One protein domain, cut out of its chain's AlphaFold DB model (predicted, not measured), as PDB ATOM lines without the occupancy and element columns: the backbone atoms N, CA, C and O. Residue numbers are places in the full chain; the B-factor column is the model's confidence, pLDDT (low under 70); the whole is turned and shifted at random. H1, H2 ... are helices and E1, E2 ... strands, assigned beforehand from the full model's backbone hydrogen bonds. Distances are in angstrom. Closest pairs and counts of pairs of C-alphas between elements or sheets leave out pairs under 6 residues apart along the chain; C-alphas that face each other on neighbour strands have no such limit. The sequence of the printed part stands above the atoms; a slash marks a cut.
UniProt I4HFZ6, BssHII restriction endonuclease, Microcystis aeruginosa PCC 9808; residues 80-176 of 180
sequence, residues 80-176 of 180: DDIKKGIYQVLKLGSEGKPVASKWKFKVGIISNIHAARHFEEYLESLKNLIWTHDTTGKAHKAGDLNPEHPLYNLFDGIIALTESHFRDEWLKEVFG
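Overview. This is residues 80 to 176 of the 180 residues of the protein "BssHII restriction endonuclease" of Microcystis aeruginosa PCC 9808 (UniProt I4HFZ6). A domain of little regular structure sets a two-stranded ribbon, E1 and E2, between H1 and H3. Residues 123 to 156 loop out and back. The printed part has 97 residues, of which the named elements hold only 36, mixed in class, with three named helices and two named strands in the order H1, E1, H2, E2, H3 along the chain. It is compact, radius of gyration of the C-alphas 14.4 A, spans 40 by 30 by 20 A.

Arrangement. H1, residues 80 to 96, is closest to E1, residues 108 to 111, at C-alphas Val 89 and Gly 108, 6.0 A. N 159 of E2, residues 157 to 160, is within hydrogen-bond range of O 109, 2.8 A. With H2, residues 119 to 122, between, these parallel neighbours form a strand-helix-strand unit, crossover right-handed. H3, residues 169 to 175, is closest to E2 at C-alphas Leu 171 and Gly 157, 6.7 A. H1 and H3 have every O i to N i+4 pair within range.

Along the chain. H1, 23.9 A long, starts at C-alpha 80 (290.837, 209.058, 245.374); H3 ends at C-alpha 175 (279.119, 187.132, 242.627).

Size, cuts and confidence. Links H1 to E1 and H2 to E2 are long. The printed part has no cut.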
ATOM      1  N   ASP A  80     291.184 208.730 243.986       80.88
ATOM      2  CA  ASP A  80     290.837 209.058 245.374       80.88
ATOM      3  C   ASP A  80     289.779 208.121 245.966       80.88
ATOM      4  O   ASP A  80     289.870 207.786 247.147       80.88
ATOM      5  N   ASP A  81     288.822 207.663 245.161       84.94
ATOM      6  CA  ASP A  81     287.809 206.698 245.590       84.94
ATOM      7  C   ASP A  81     288.417 205.305 245.784       84.94
ATOM      8  O   ASP A  81     288.124 204.655 246.787       84.94
ATOM      9  N   ILE A  82     289.351 204.887 244.919       87.88
ATOM     10  CA  ILE A  82     290.123 203.649 245.118       87.88
ATOM     11  C   ILE A  82     290.921 203.716 246.418       87.88
ATOM     12  O   ILE A  82     290.785 202.839 247.268       87.88
ATOM     13  N   LYS A  83     291.704 204.783 246.622       90.25
ATOM     14  CA  LYS A  83     292.500 204.981 247.848       90.25
ATOM     15  C   LYS A  83     291.626 204.935 249.104       90.25
ATOM     16  O   LYS A  83     291.970 204.258 250.074       90.25
ATOM     17  N   LYS A  84     290.476 205.621 249.089       91.19
ATOM     18  CA  LYS A  84     289.507 205.596 250.198       91.19
ATOM     19  C   LYS A  84     288.915 204.204 250.403       91.19
ATOM     20  O   LYS A  84     288.802 203.773 251.545       91.19
ATOM     21  N   GLY A  85     288.564 203.501 249.327       92.44
ATOM     22  CA  GLY A  85     288.043 202.136 249.373       92.44
ATOM     23  C   GLY A  85     289.033 201.163 250.015       92.44
ATOM     24  O   GLY A  85     288.662 200.435 250.932       92.44
ATOM     25  N   ILE A  86     290.307 201.221 249.613       94.62
ATOM     26  CA  ILE A  86     291.389 200.415 250.200       94.62
ATOM     27  C   ILE A  86     291.500 200.678 251.707       94.62
ATOM     28  O   ILE A  86     291.538 199.738 252.501       94.62
ATOM     29  N   TYR A  87     291.499 201.951 252.117       95.31
ATOM     30  CA  TYR A  87     291.543 202.307 253.535       95.31
ATOM     31  C   TYR A  87     290.333 201.767 254.311       95.31
ATOM     32  O   TYR A  87     290.504 201.220 255.398       95.31
ATOM     33  N   GLN A  88     289.122 201.887 253.762       95.81
ATOM     34  CA  GLN A  88     287.908 201.384 254.415       95.81
ATOM     35  C   GLN A  88     287.938 199.867 254.585       95.81
ATOM     36  O   GLN A  88     287.581 199.365 255.649       95.81
ATOM     37  N   VAL A  89     288.422 199.135 253.580       95.12
ATOM     38  CA  VAL A  89     288.622 197.685 253.677       95.12
ATOM     39  C   VAL A  89     289.599 197.341 254.796       95.12
ATOM     40  O   VAL A  89     289.291 196.486 255.625       95.12
ATOM     41  N   LEU A  90     290.741 198.030 254.867       93.62
ATOM     42  CA  LEU A  90     291.724 197.808 255.925       93.62
ATOM     43  C   LEU A  90     291.134 198.112 257.309       93.62
ATOM     44  O   LEU A  90     291.286 197.322 258.238       93.62
ATOM     45  N   LYS A  91     290.422 199.236 257.441       94.50
ATOM     46  CA  LYS A  91     289.797 199.671 258.692       94.50
ATOM     47  C   LYS A  91     288.760 198.659 259.177       94.50
ATOM     48  O   LYS A  91     288.900 198.133 260.279       94.50
ATOM     49  N   LEU A  92     287.779 198.326 258.338       93.38
ATOM     50  CA  LEU A  92     286.740 197.349 258.664       93.38
ATOM     51  C   LEU A  92     287.329 195.956 258.908       93.38
ATOM     52  O   LEU A  92     286.923 195.270 259.840       93.38
ATOM     53  N   GLY A  93     288.313 195.546 258.105       92.06
ATOM     54  CA  GLY A  93     289.027 194.287 258.287       92.06
ATOM     55  C   GLY A  93     289.720 194.213 259.646       92.06
ATOM     56  O   GLY A  93     289.584 193.201 260.327       92.06
ATOM     57  N   SER A  94     290.388 195.294 260.064       90.00
ATOM     58  CA  SER A  94     291.079 195.400 261.360       90.00
ATOM     59  C   SER A  94     290.163 195.346 262.572       90.00
ATOM     60  O   SER A  94     290.526 194.780 263.598       90.00
ATOM     61  N   GLU A  95     288.954 195.885 262.451       89.75
ATOM     62  CA  GLU A  95     287.986 195.902 263.547       89.75
ATOM     63  C   GLU A  95     287.128 194.635 263.582       89.75
ATOM     64  O   GLU A  95     286.709 194.207 264.652       89.75
ATOM     65  N   GLY A  96     286.852 194.039 262.420       88.94
ATOM     66  CA  GLY A  96     285.899 192.941 262.285       88.94
ATOM     67  C   GLY A  96     286.521 191.546 262.296       88.94
ATOM     68  O   GLY A  96     285.974 190.652 262.935       88.94
ATOM     69  N   LYS A  97     287.645 191.328 261.596       89.19
ATOM     70  CA  LYS A  97     288.217 189.977 261.423       89.19
ATOM     71  C   LYS A  97     288.880 189.410 262.689       89.19
ATOM     72  O   LYS A  97     288.654 188.234 262.965       89.19
ATOM     73  N   PRO A  98     289.659 190.184 263.472       85.06
ATOM     74  CA  PRO A  98     290.338 189.662 264.663       85.06
ATOM     75  C   PRO A  98     289.415 189.432 265.859       85.06
ATOM     76  O   PRO A  98     289.797 188.754 266.811       85.06
ATOM     77  N   VAL A  99     288.219 190.024 265.855       79.38
ATOM     78  CA  VAL A  99     287.280 189.899 266.967       79.38
ATOM     79  C   VAL A  99     286.661 188.508 266.940       79.38
ATOM     80  O   VAL A  99     286.034 188.113 265.957       79.38
ATOM     81  N   ALA A 100     286.792 187.779 268.052       70.94
ATOM     82  CA  ALA A 100     286.111 186.508 268.253       70.94
ATOM     83  C   ALA A 100     284.590 186.729 268.192       70.94
ATOM     84  O   ALA A 100     283.954 187.167 269.150       70.94
ATOM     85  N   SER A 101     284.016 186.449 267.029       74.88
ATOM     86  CA  SER A 101     282.610 186.652 266.717       74.88
ATOM     87  C   SER A 101     282.006 185.348 266.215       74.88
ATOM     88  O   SER A 101     282.675 184.527 265.592       74.88
ATOM     89  N   LYS A 102     280.702 185.170 266.446       81.19
ATOM     90  CA  LYS A 102     279.935 184.087 265.809       81.19
ATOM     91  C   LYS A 102     279.768 184.309 264.299       81.19
ATOM     92  O   LYS A 102     279.373 183.390 263.589       81.19
ATOM     93  N   TRP A 103     280.045 185.520 263.818       80.88
ATOM     94  CA  TRP A 103     279.880 185.924 262.428       80.88
ATOM     95  C   TRP A 103     281.208 185.867 261.676       80.88
ATOM     96  O   TRP A 103     282.217 186.383 262.149       80.88
ATOM     97  N   LYS A 104     281.194 185.291 260.469       83.06
ATOM     98  CA  LYS A 104     282.332 185.346 259.544       83.06
ATOM     99  C   LYS A 104     282.334 186.698 258.831       83.06
ATOM    100  O   LYS A 104     281.457 186.958 258.011       83.06
ATOM    101  N   PHE A 105     283.302 187.547 259.153       88.88
ATOM    102  CA  PHE A 105     283.416 188.887 258.580       88.88
ATOM    103  C   PHE A 105     284.193 188.860 257.256       88.88
ATOM    104  O   PHE A 105     285.294 188.311 257.200       88.88
ATOM    105  N   LYS A 106     283.632 189.458 256.198       91.81
ATOM    106  CA  LYS A 106     284.271 189.613 254.881       91.81
ATOM    107  C   LYS A 106     284.266 191.084 254.485       91.81
ATOM    108  O   LYS A 106     283.298 191.791 254.757       91.81
ATOM    109  N   VAL A 107     285.330 191.534 253.836       94.19
ATOM    110  CA  VAL A 107     285.514 192.909 253.369       94.19
ATOM    111  C   VAL A 107     286.026 192.917 251.940       94.19
ATOM    112  O   VAL A 107     286.855 192.103 251.540       94.19
ATOM    113  N   GLY A 108     285.532 193.865 251.161       94.50
ATOM    114  CA  GLY A 108     285.870 193.993 249.757       94.50
ATOM    115  C   GLY A 108     285.483 195.358 249.219       94.50
ATOM    116  O   GLY A 108     284.804 196.134 249.895       94.50
ATOM    117  N   ILE A 109     285.922 195.641 247.999       93.94
ATOM    118  CA  ILE A 109     285.501 196.827 247.251       93.94
ATOM    119  C   ILE A 109     284.451 196.378 246.243       93.94
ATOM    120  O   ILE A 109     284.637 195.364 245.577       93.94
ATOM    121  N   ILE A 110     283.360 197.135 246.135       92.38
ATOM    122  CA  ILE A 110     282.302 196.896 245.153       92.38
ATOM    123  C   ILE A 110     282.147 198.150 244.302       92.38
ATOM    124  O   ILE A 110     282.019 199.256 244.832       92.38
ATOM    125  N   SER A 111     282.136 197.981 242.986       88.44
ATOM    126  CA  SER A 111     281.926 199.061 242.027       88.44
ATOM    127  C   SER A 111     281.127 198.571 240.821       88.44
ATOM    128  O   SER A 111     281.024 197.381 240.550       88.44
ATOM    129  N   ASN A 112     280.542 199.494 240.057       84.50
ATOM    130  CA  ASN A 112     279.862 199.118 238.812       84.50
ATOM    131  C   ASN A 112     280.866 198.676 237.731       84.50
ATOM    132  O   ASN A 112     280.547 197.830 236.906       84.50
ATOM    133  N   ILE A 113     282.068 199.259 237.732       84.06
ATOM    134  CA  ILE A 113     283.146 199.012 236.765       84.06
ATOM    135  C   ILE A 113     284.431 198.777 237.557       84.06
ATOM    136  O   ILE A 113     284.659 199.474 238.550       84.06
ATOM    137  N   HIS A 114     285.263 197.829 237.128       87.94
ATOM    138  CA  HIS A 114     286.614 197.661 237.664       87.94
ATOM    139  C   HIS A 114     287.473 198.921 237.439       87.94
ATOM    140  O   HIS A 114     287.097 199.835 236.697       87.94
ATOM    141  N   ALA A 115     288.644 198.967 238.074       86.56
ATOM    142  CA  ALA A 115     289.604 200.059 237.915       86.56
ATOM    143  C   ALA A 115     290.313 200.013 236.543       86.56
ATOM    144  O   ALA A 115     291.508 199.766 236.451       86.56
ATOM    145  N   ALA A 116     289.569 200.228 235.458       81.88
ATOM    146  CA  ALA A 116     290.000 200.009 234.075       81.88
ATOM    147  C   ALA A 116     291.299 200.705 233.639       81.88
ATOM    148  O   ALA A 116     291.910 200.288 232.663       81.88
ATOM    149  N   ARG A 117     291.730 201.773 234.313       79.44
ATOM    150  CA  ARG A 117     293.007 202.446 234.017       79.44
ATOM    151  C   ARG A 117     294.022 202.318 235.132       79.44
ATOM    152  O   ARG A 117     295.222 202.331 234.870       79.44
ATOM    153  N   HIS A 118     293.536 202.264 236.362       83.62
ATOM    154  CA  HIS A 118     294.350 202.397 237.559       83.62
ATOM    155  C   HIS A 118     294.528 201.073 238.298       83.62
ATOM    156  O   HIS A 118     295.156 201.057 239.354       83.62
ATOM    157  N   PHE A 119     294.001 199.963 237.771       87.81
ATOM    158  CA  PHE A 119     294.130 198.656 238.405       87.81
ATOM    159  C   PHE A 119     295.595 198.279 238.613       87.81
ATOM    160  O   PHE A 119     295.985 198.001 239.742       87.81
ATOM    161  N   GLU A 120     296.420 198.355 237.567       87.19
ATOM    162  CA  GLU A 120     297.855 198.045 237.648       87.19
ATOM    163  C   GLU A 120     298.589 198.919 238.675       87.19
ATOM    164  O   GLU A 120     299.418 198.429 239.439       87.19
ATOM    165  N   GLU A 121     298.251 200.207 238.734       84.56
ATOM    166  CA  GLU A 121     298.916 201.175 239.609       84.56
ATOM    167  C   GLU A 121     298.489 201.037 241.080       84.56
ATOM    168  O   GLU A 121     299.321 201.164 241.977       84.56
ATOM    169  N   TYR A 122     297.206 200.769 241.348       88.12
ATOM    170  CA  TYR A 122     296.645 200.860 242.702       88.12
ATOM    171  C   TYR A 122     296.165 199.544 243.304       88.12
ATOM    172  O   TYR A 122     296.084 199.449 244.528       88.12
ATOM    173  N   LEU A 123     295.799 198.555 242.493       92.31
ATOM    174  CA  LEU A 123     295.150 197.333 242.969       92.31
ATOM    175  C   LEU A 123     295.939 196.063 242.644       92.31
ATOM    176  O   LEU A 123     295.879 195.138 243.443       92.31
ATOM    177  N   GLU A 124     296.721 196.002 241.565       93.75
ATOM    178  CA  GLU A 124     297.430 194.783 241.142       93.75
ATOM    179  C   GLU A 124     298.355 194.232 242.232       93.75
ATOM    180  O   GLU A 124     298.304 193.046 242.561       93.75
ATOM    181  N   SER A 125     299.148 195.101 242.860       92.06
ATOM    182  CA  SER A 125     300.059 194.717 243.946       92.06
ATOM    183  C   SER A 125     299.340 194.404 245.264       92.06
ATOM    184  O   SER A 125     299.893 193.715 246.122       92.06
ATOM    185  N   LEU A 126     298.103 194.882 245.436       94.38
ATOM    186  CA  LEU A 126     297.338 194.755 246.678       94.38
ATOM    187  C   LEU A 126     296.277 193.654 246.623       94.38
ATOM    188  O   LEU A 126     295.881 193.148 247.673       94.38
ATOM    189  N   LYS A 127     295.822 193.255 245.427       94.25
ATOM    190  CA  LYS A 127     294.705 192.316 245.245       94.25
ATOM    191  C   LYS A 127     294.960 190.991 245.947       94.25
ATOM    192  O   LYS A 127     294.020 190.391 246.445       94.25
ATOM    193  N   ASN A 128     296.228 190.580 246.026       93.88
ATOM    194  CA  ASN A 128     296.685 189.337 246.642       93.88
ATOM    195  C   ASN A 128     297.361 189.514 248.007       93.88
ATOM    196  O   ASN A 128     297.954 188.565 248.521       93.88
ATOM    197  N   LEU A 129     297.277 190.706 248.599       94.56
ATOM    198  CA  LEU A 129     297.909 190.988 249.879       94.56
ATOM    199  C   LEU A 129     297.210 190.221 251.007       94.56
ATOM    200  O   LEU A 129     295.986 190.258 251.159       94.56
ATOM    201  N   ILE A 130     298.022 189.548 251.817       93.00
ATOM    202  CA  ILE A 130     297.620 188.899 253.063       93.00
ATOM    203  C   ILE A 130     298.227 189.694 254.213       93.00
ATOM    204  O   ILE A 130     299.364 190.157 254.127       93.00
ATOM    205  N   TRP A 131     297.469 189.852 255.289       92.75
ATOM    206  CA  TRP A 131     297.882 190.613 256.454       92.75
ATOM    207  C   TRP A 131     297.329 189.990 257.738       92.75
ATOM    208  O   TRP A 131     296.465 189.110 257.713       92.75
ATOM    209  N   THR A 132     297.860 190.432 258.873       92.06
ATOM    210  CA  THR A 132     297.411 190.011 260.199       92.06
ATOM    211  C   THR A 132     297.754 191.056 261.263       92.06
ATOM    212  O   THR A 132     298.435 192.040 260.972       92.06
ATOM    213  N   HIS A 133     297.265 190.856 262.486       89.12
ATOM    214  CA  HIS A 133     297.528 191.709 263.637       89.12
ATOM    215  C   HIS A 133     298.567 191.083 264.559       89.12
ATOM    216  O   HIS A 133     298.237 190.264 265.415       89.12
ATOM    217  N   ASP A 134     299.804 191.558 264.466       90.19
ATOM    218  CA  ASP A 134     300.798 191.256 265.487       90.19
ATOM    219  C   ASP A 134     300.426 191.948 266.810       90.19
ATOM    220  O   ASP A 134     300.640 193.146 267.000       90.19
ATOM    221  N   THR A 135     299.888 191.176 267.750       83.94
ATOM    222  CA  THR A 135     299.537 191.655 269.093       83.94
ATOM    223  C   THR A 135     300.758 192.009 269.941       83.94
ATOM    224  O   THR A 135     300.620 192.675 270.963       83.94
ATOM    225  N   THR A 136     301.948 191.539 269.561       87.75
ATOM    226  CA  THR A 136     303.199 191.783 270.290       87.75
ATOM    227  C   THR A 136     303.924 193.039 269.809       87.75
ATOM    228  O   THR A 136     304.682 193.628 270.583       87.75
ATOM    229  N   GLY A 137     303.686 193.448 268.557       89.50
ATOM    230  CA  GLY A 137     304.354 194.566 267.888       89.50
ATOM    231  C   GLY A 137     305.854 194.353 267.655       89.50
ATOM    232  O   GLY A 137     306.599 195.328 267.575       89.50
ATOM    233  N   LYS A 138     306.317 193.100 267.628       92.69
ATOM    234  CA  LYS A 138     307.739 192.716 267.599       92.69
ATOM    235  C   LYS A 138     308.096 191.762 266.459       92.69
ATOM    236  O   LYS A 138     309.275 191.461 266.293       92.69
ATOM    237  N   ALA A 139     307.121 191.264 265.702       93.56
ATOM    238  CA  ALA A 139     307.385 190.365 264.589       93.56
ATOM    239  C   ALA A 139     308.090 191.112 263.446       93.56
ATOM    240  O   ALA A 139     307.642 192.171 263.006       93.56
ATOM    241  N   HIS A 140     309.179 190.541 262.932       94.12
ATOM    242  CA  HIS A 140     309.909 191.068 261.775       94.12
ATOM    243  C   HIS A 140     309.654 190.243 260.510       94.12
ATOM    244  O   HIS A 140     309.768 190.751 259.395       94.12
ATOM    245  N   LYS A 141     309.294 188.970 260.676       92.62
ATOM    246  CA  LYS A 141     308.901 188.046 259.608       92.62
ATOM    247  C   LYS A 141     307.708 187.205 260.054       92.62
ATOM    248  O   LYS A 141     307.466 187.028 261.242       92.62
ATOM    249  N   ALA A 142     307.003 186.613 259.089       87.62
ATOM    250  CA  ALA A 142     305.837 185.769 259.366       87.62
ATOM    251  C   ALA A 142     306.145 184.612 260.336       87.62
ATOM    252  O   ALA A 142     305.322 184.291 261.183       87.62
ATOM    253  N   GLY A 143     307.349 184.032 260.258       91.06
ATOM    254  CA  GLY A 143     307.775 182.947 261.149       91.06
ATOM    255  C   GLY A 143     308.024 183.351 262.607       91.06
ATOM    256  O   GLY A 143     308.271 182.468 263.420       91.06
ATOM    257  N   ASP A 144     307.987 184.645 262.940       92.88
ATOM    258  CA  ASP A 144     308.056 185.111 264.333       92.88
ATOM    259  C   ASP A 144     306.677 185.067 265.019       92.88
ATOM    260  O   ASP A 144     306.584 185.150 266.243       92.88
ATOM    261  N   LEU A 145     305.599 184.949 264.236       91.69
ATOM    262  CA  LEU A 145     304.238 184.789 264.738       91.69
ATOM    263  C   LEU A 145     303.982 183.324 265.118       91.69
ATOM    264  O   LEU A 145     304.641 182.406 264.630       91.69
ATOM    265  N   ASN A 146     302.982 183.094 265.974       88.75
ATOM    266  CA  ASN A 146     302.486 181.741 266.230       88.75
ATOM    267  C   ASN A 146     302.069 181.090 264.887       88.75
ATOM    268  O   ASN A 146     301.377 181.748 264.114       88.75
ATOM    269  N   PRO A 147     302.445 179.832 264.592       88.50
ATOM    270  CA  PRO A 147     301.996 179.135 263.382       88.50
ATOM    271  C   PRO A 147     300.473 179.110 263.193       88.50
ATOM    272  O   PRO A 147     299.994 179.157 262.065       88.50
ATOM    273  N   GLU A 148     299.718 179.108 264.293       88.88
ATOM    274  CA  GLU A 148     298.249 179.159 264.305       88.88
ATOM    275  C   GLU A 148     297.700 180.596 264.302       88.88
ATOM    276  O   GLU A 148     296.505 180.824 264.502       88.88
ATOM    277  N   HIS A 149     298.566 181.599 264.140       89.06
ATOM    278  CA  HIS A 149     298.146 182.988 264.101       89.06
ATOM    279  C   HIS A 149     297.297 183.228 262.845       89.06
ATOM    280  O   HIS A 149     297.728 182.907 261.735       89.06
ATOM    281  N   PRO A 150     296.087 183.791 262.988       89.81
ATOM    282  CA  PRO A 150     295.166 183.899 261.872       89.81
ATOM    283  C   PRO A 150     295.717 184.847 260.807       89.81
ATOM    284  O   PRO A 150     296.243 185.912 261.121       89.81
ATOM    285  N   LEU A 151     295.569 184.476 259.540       92.00
ATOM    286  CA  LEU A 151     295.927 185.305 258.392       92.00
ATOM    287  C   LEU A 151     294.664 185.726 257.653       92.00
ATOM    288  O   LEU A 151     293.721 184.948 257.511       92.00
ATOM    289  N   TYR A 152     294.659 186.954 257.147       92.81
ATOM    290  CA  TYR A 152     293.496 187.536 256.499       92.81
ATOM    291  C   TYR A 152     293.852 188.057 255.115       92.81
ATOM    292  O   TYR A 152     294.877 188.709 254.923       92.81
ATOM    293  N   ASN A 153     292.963 187.845 254.149       94.56
ATOM    294  CA  ASN A 153     293.030 188.592 252.900       94.56
ATOM    295  C   ASN A 153     292.800 190.084 253.186       94.56
ATOM    296  O   ASN A 153     291.947 190.432 254.019       94.56
ATOM    297  N   LEU A 154     293.522 190.960 252.481       94.62
ATOM    298  CA  LEU A 154     293.198 192.385 252.455       94.62
ATOM    299  C   LEU A 154     291.809 192.569 251.844       94.62
ATOM    300  O   LEU A 154     290.903 193.032 252.528       94.62
ATOM    301  N   PHE A 155     291.629 192.098 250.611       96.12
ATOM    302  CA  PHE A 155     290.331 192.009 249.951       96.12
ATOM    303  C   PHE A 155     289.883 190.552 249.913       96.12
ATOM    304  O   PHE A 155     290.578 189.708 249.352       96.12
ATOM    305  N   ASP A 156     288.712 190.252 250.466       96.00
ATOM    306  CA  ASP A 156     288.049 188.971 250.210       96.00
ATOM    307  C   ASP A 156     287.494 188.946 248.771       96.00
ATOM    308  O   ASP A 156     287.500 187.906 248.108       96.00
ATOM    309  N   GLY A 157     287.112 190.118 248.249       95.50
ATOM    310  CA  GLY A 157     286.804 190.326 246.838       95.50
ATOM    311  C   GLY A 157     286.923 191.789 246.405       95.50
ATOM    312  O   GLY A 157     286.653 192.714 247.174       95.50
ATOM    313  N   ILE A 158     287.319 191.992 245.153       95.31
ATOM    314  CA  ILE A 158     287.156 193.235 244.398       95.31
ATOM    315  C   ILE A 158     286.093 192.920 243.352       95.31
ATOM    316  O   ILE A 158     286.352 192.152 242.430       95.31
ATOM    317  N   ILE A 159     284.884 193.439 243.540       94.12
ATOM    318  CA  ILE A 159     283.696 193.024 242.796       94.12
ATOM    319  C   ILE A 159     283.263 194.153 241.872       94.12
ATOM    320  O   ILE A 159     282.939 195.250 242.331       94.12
ATOM    321  N   ALA A 160     283.200 193.863 240.578       91.06
ATOM    322  CA  ALA A 160     282.565 194.732 239.603       91.06
ATOM    323  C   ALA A 160     281.872 193.948 238.489       91.06
ATOM    324  O   ALA A 160     282.168 192.777 238.251       91.06
ATOM    325  N   LEU A 161     280.954 194.614 237.780       85.25
ATOM    326  CA  LEU A 161     280.188 193.995 236.692       85.25
ATOM    327  C   LEU A 161     281.064 193.609 235.493       85.25
ATOM    328  O   LEU A 161     280.689 192.731 234.726       85.25
ATOM    329  N   THR A 162     282.192 194.296 235.298       84.94
ATOM    330  CA  THR A 162     283.084 194.090 234.149       84.94
ATOM    331  C   THR A 162     284.198 193.102 234.409       84.94
ATOM    332  O   THR A 162     284.516 192.299 233.544       84.94
ATOM    333  N   GLU A 163     284.823 193.199 235.576       89.62
ATOM    334  CA  GLU A 163     285.894 192.311 235.995       89.62
ATOM    335  C   GLU A 163     285.900 192.261 237.517       89.62
ATOM    336  O   GLU A 163     285.781 193.292 238.182       89.62
ATOM    337  N   SER A 164     286.004 191.056 238.061       93.56
ATOM    338  CA  SER A 164     286.055 190.823 239.498       93.56
ATOM    339  C   SER A 164     287.265 189.966 239.846       93.56
ATOM    340  O   SER A 164     287.637 189.062 239.100       93.56
ATOM    341  N   HIS A 165     287.841 190.211 241.019       94.50
ATOM    342  CA  HIS A 165     288.917 189.408 241.588       94.50
ATOM    343  C   HIS A 165     288.480 188.879 242.946       94.50
ATOM    344  O   HIS A 165     288.174 189.651 243.854       94.50
ATOM    345  N   PHE A 166     288.477 187.559 243.095       95.38
ATOM    346  CA  PHE A 166     288.035 186.892 244.313       95.38
ATOM    347  C   PHE A 166     289.208 186.193 244.991       95.38
ATOM    348  O   PHE A 166     290.015 185.537 244.334       95.38
ATOM    349  N   ARG A 167     289.281 186.318 246.317       94.19
ATOM    350  CA  ARG A 167     290.157 185.507 247.182       94.19
ATOM    351  C   ARG A 167     289.377 184.652 248.170       94.19
ATOM    352  O   ARG A 167     289.964 183.893 248.937       94.19
ATOM    353  N   ASP A 168     288.063 184.815 248.165       93.88
ATOM    354  CA  ASP A 168     287.122 184.077 248.975       93.88
ATOM    355  C   ASP A 168     286.167 183.296 248.069       93.88
ATOM    356  O   ASP A 168     285.486 183.877 247.223       93.88
ATOM    357  N   GLU A 169     286.118 181.979 248.263       92.88
ATOM    358  CA  GLU A 169     285.346 181.069 247.406       92.88
ATOM    359  C   GLU A 169     283.843 181.336 247.463       92.88
ATOM    360  O   GLU A 169     283.167 181.258 246.444       92.88
ATOM    361  N   TRP A 170     283.311 181.725 248.626       92.88
ATOM    362  CA  TRP A 170     281.887 182.044 248.741       92.88
ATOM    363  C   TRP A 170     281.534 183.313 247.959       92.88
ATOM    364  O   TRP A 170     280.508 183.362 247.287       92.88
ATOM    365  N   LEU A 171     282.391 184.342 248.000       93.81
ATOM    366  CA  LEU A 171     282.186 185.528 247.164       93.81
ATOM    367  C   LEU A 171     282.270 185.188 245.676       93.81
ATOM    368  O   LEU A 171     281.467 185.708 244.904       93.81
ATOM    369  N   LYS A 172     283.197 184.308 245.285       94.31
ATOM    370  CA  LYS A 172     283.288 183.823 243.907       94.31
ATOM    371  C   LYS A 172     282.018 183.080 243.489       94.31
ATOM    372  O   LYS A 172     281.503 183.347 242.415       94.31
ATOM    373  N   GLU A 173     281.487 182.202 244.332       93.25
ATOM    374  CA  GLU A 173     280.259 181.448 244.053       93.25
ATOM    375  C   GLU A 173     279.036 182.365 243.889       93.25
ATOM    376  O   GLU A 173     278.218 182.165 242.996       93.25
ATOM    377  N   VAL A 174     278.907 183.390 244.737       91.62
ATOM    378  CA  VAL A 174     277.719 184.260 244.766       91.62
ATOM    379  C   VAL A 174     277.769 185.380 243.726       91.62
ATOM    380  O   VAL A 174     276.731 185.758 243.182       91.62
ATOM    381  N   PHE A 175     278.950 185.948 243.478       90.94
ATOM    382  CA  PHE A 175     279.119 187.132 242.627       90.94
ATOM    383  C   PHE A 175     279.918 186.864 241.352       90.94
ATOM    384  O   PHE A 175     280.002 187.746 240.495       90.94
ATOM    385  N   GLY A 176     280.524 185.686 241.214       87.94
ATOM    386  CA  GLY A 176     281.207 185.277 239.998       87.94
ATOM    387  C   GLY A 176     280.209 185.148 238.861       87.94
ATOM    388  O   GLY A 176     279.371 184.250 238.841       87.94
TER     389      GLY A 176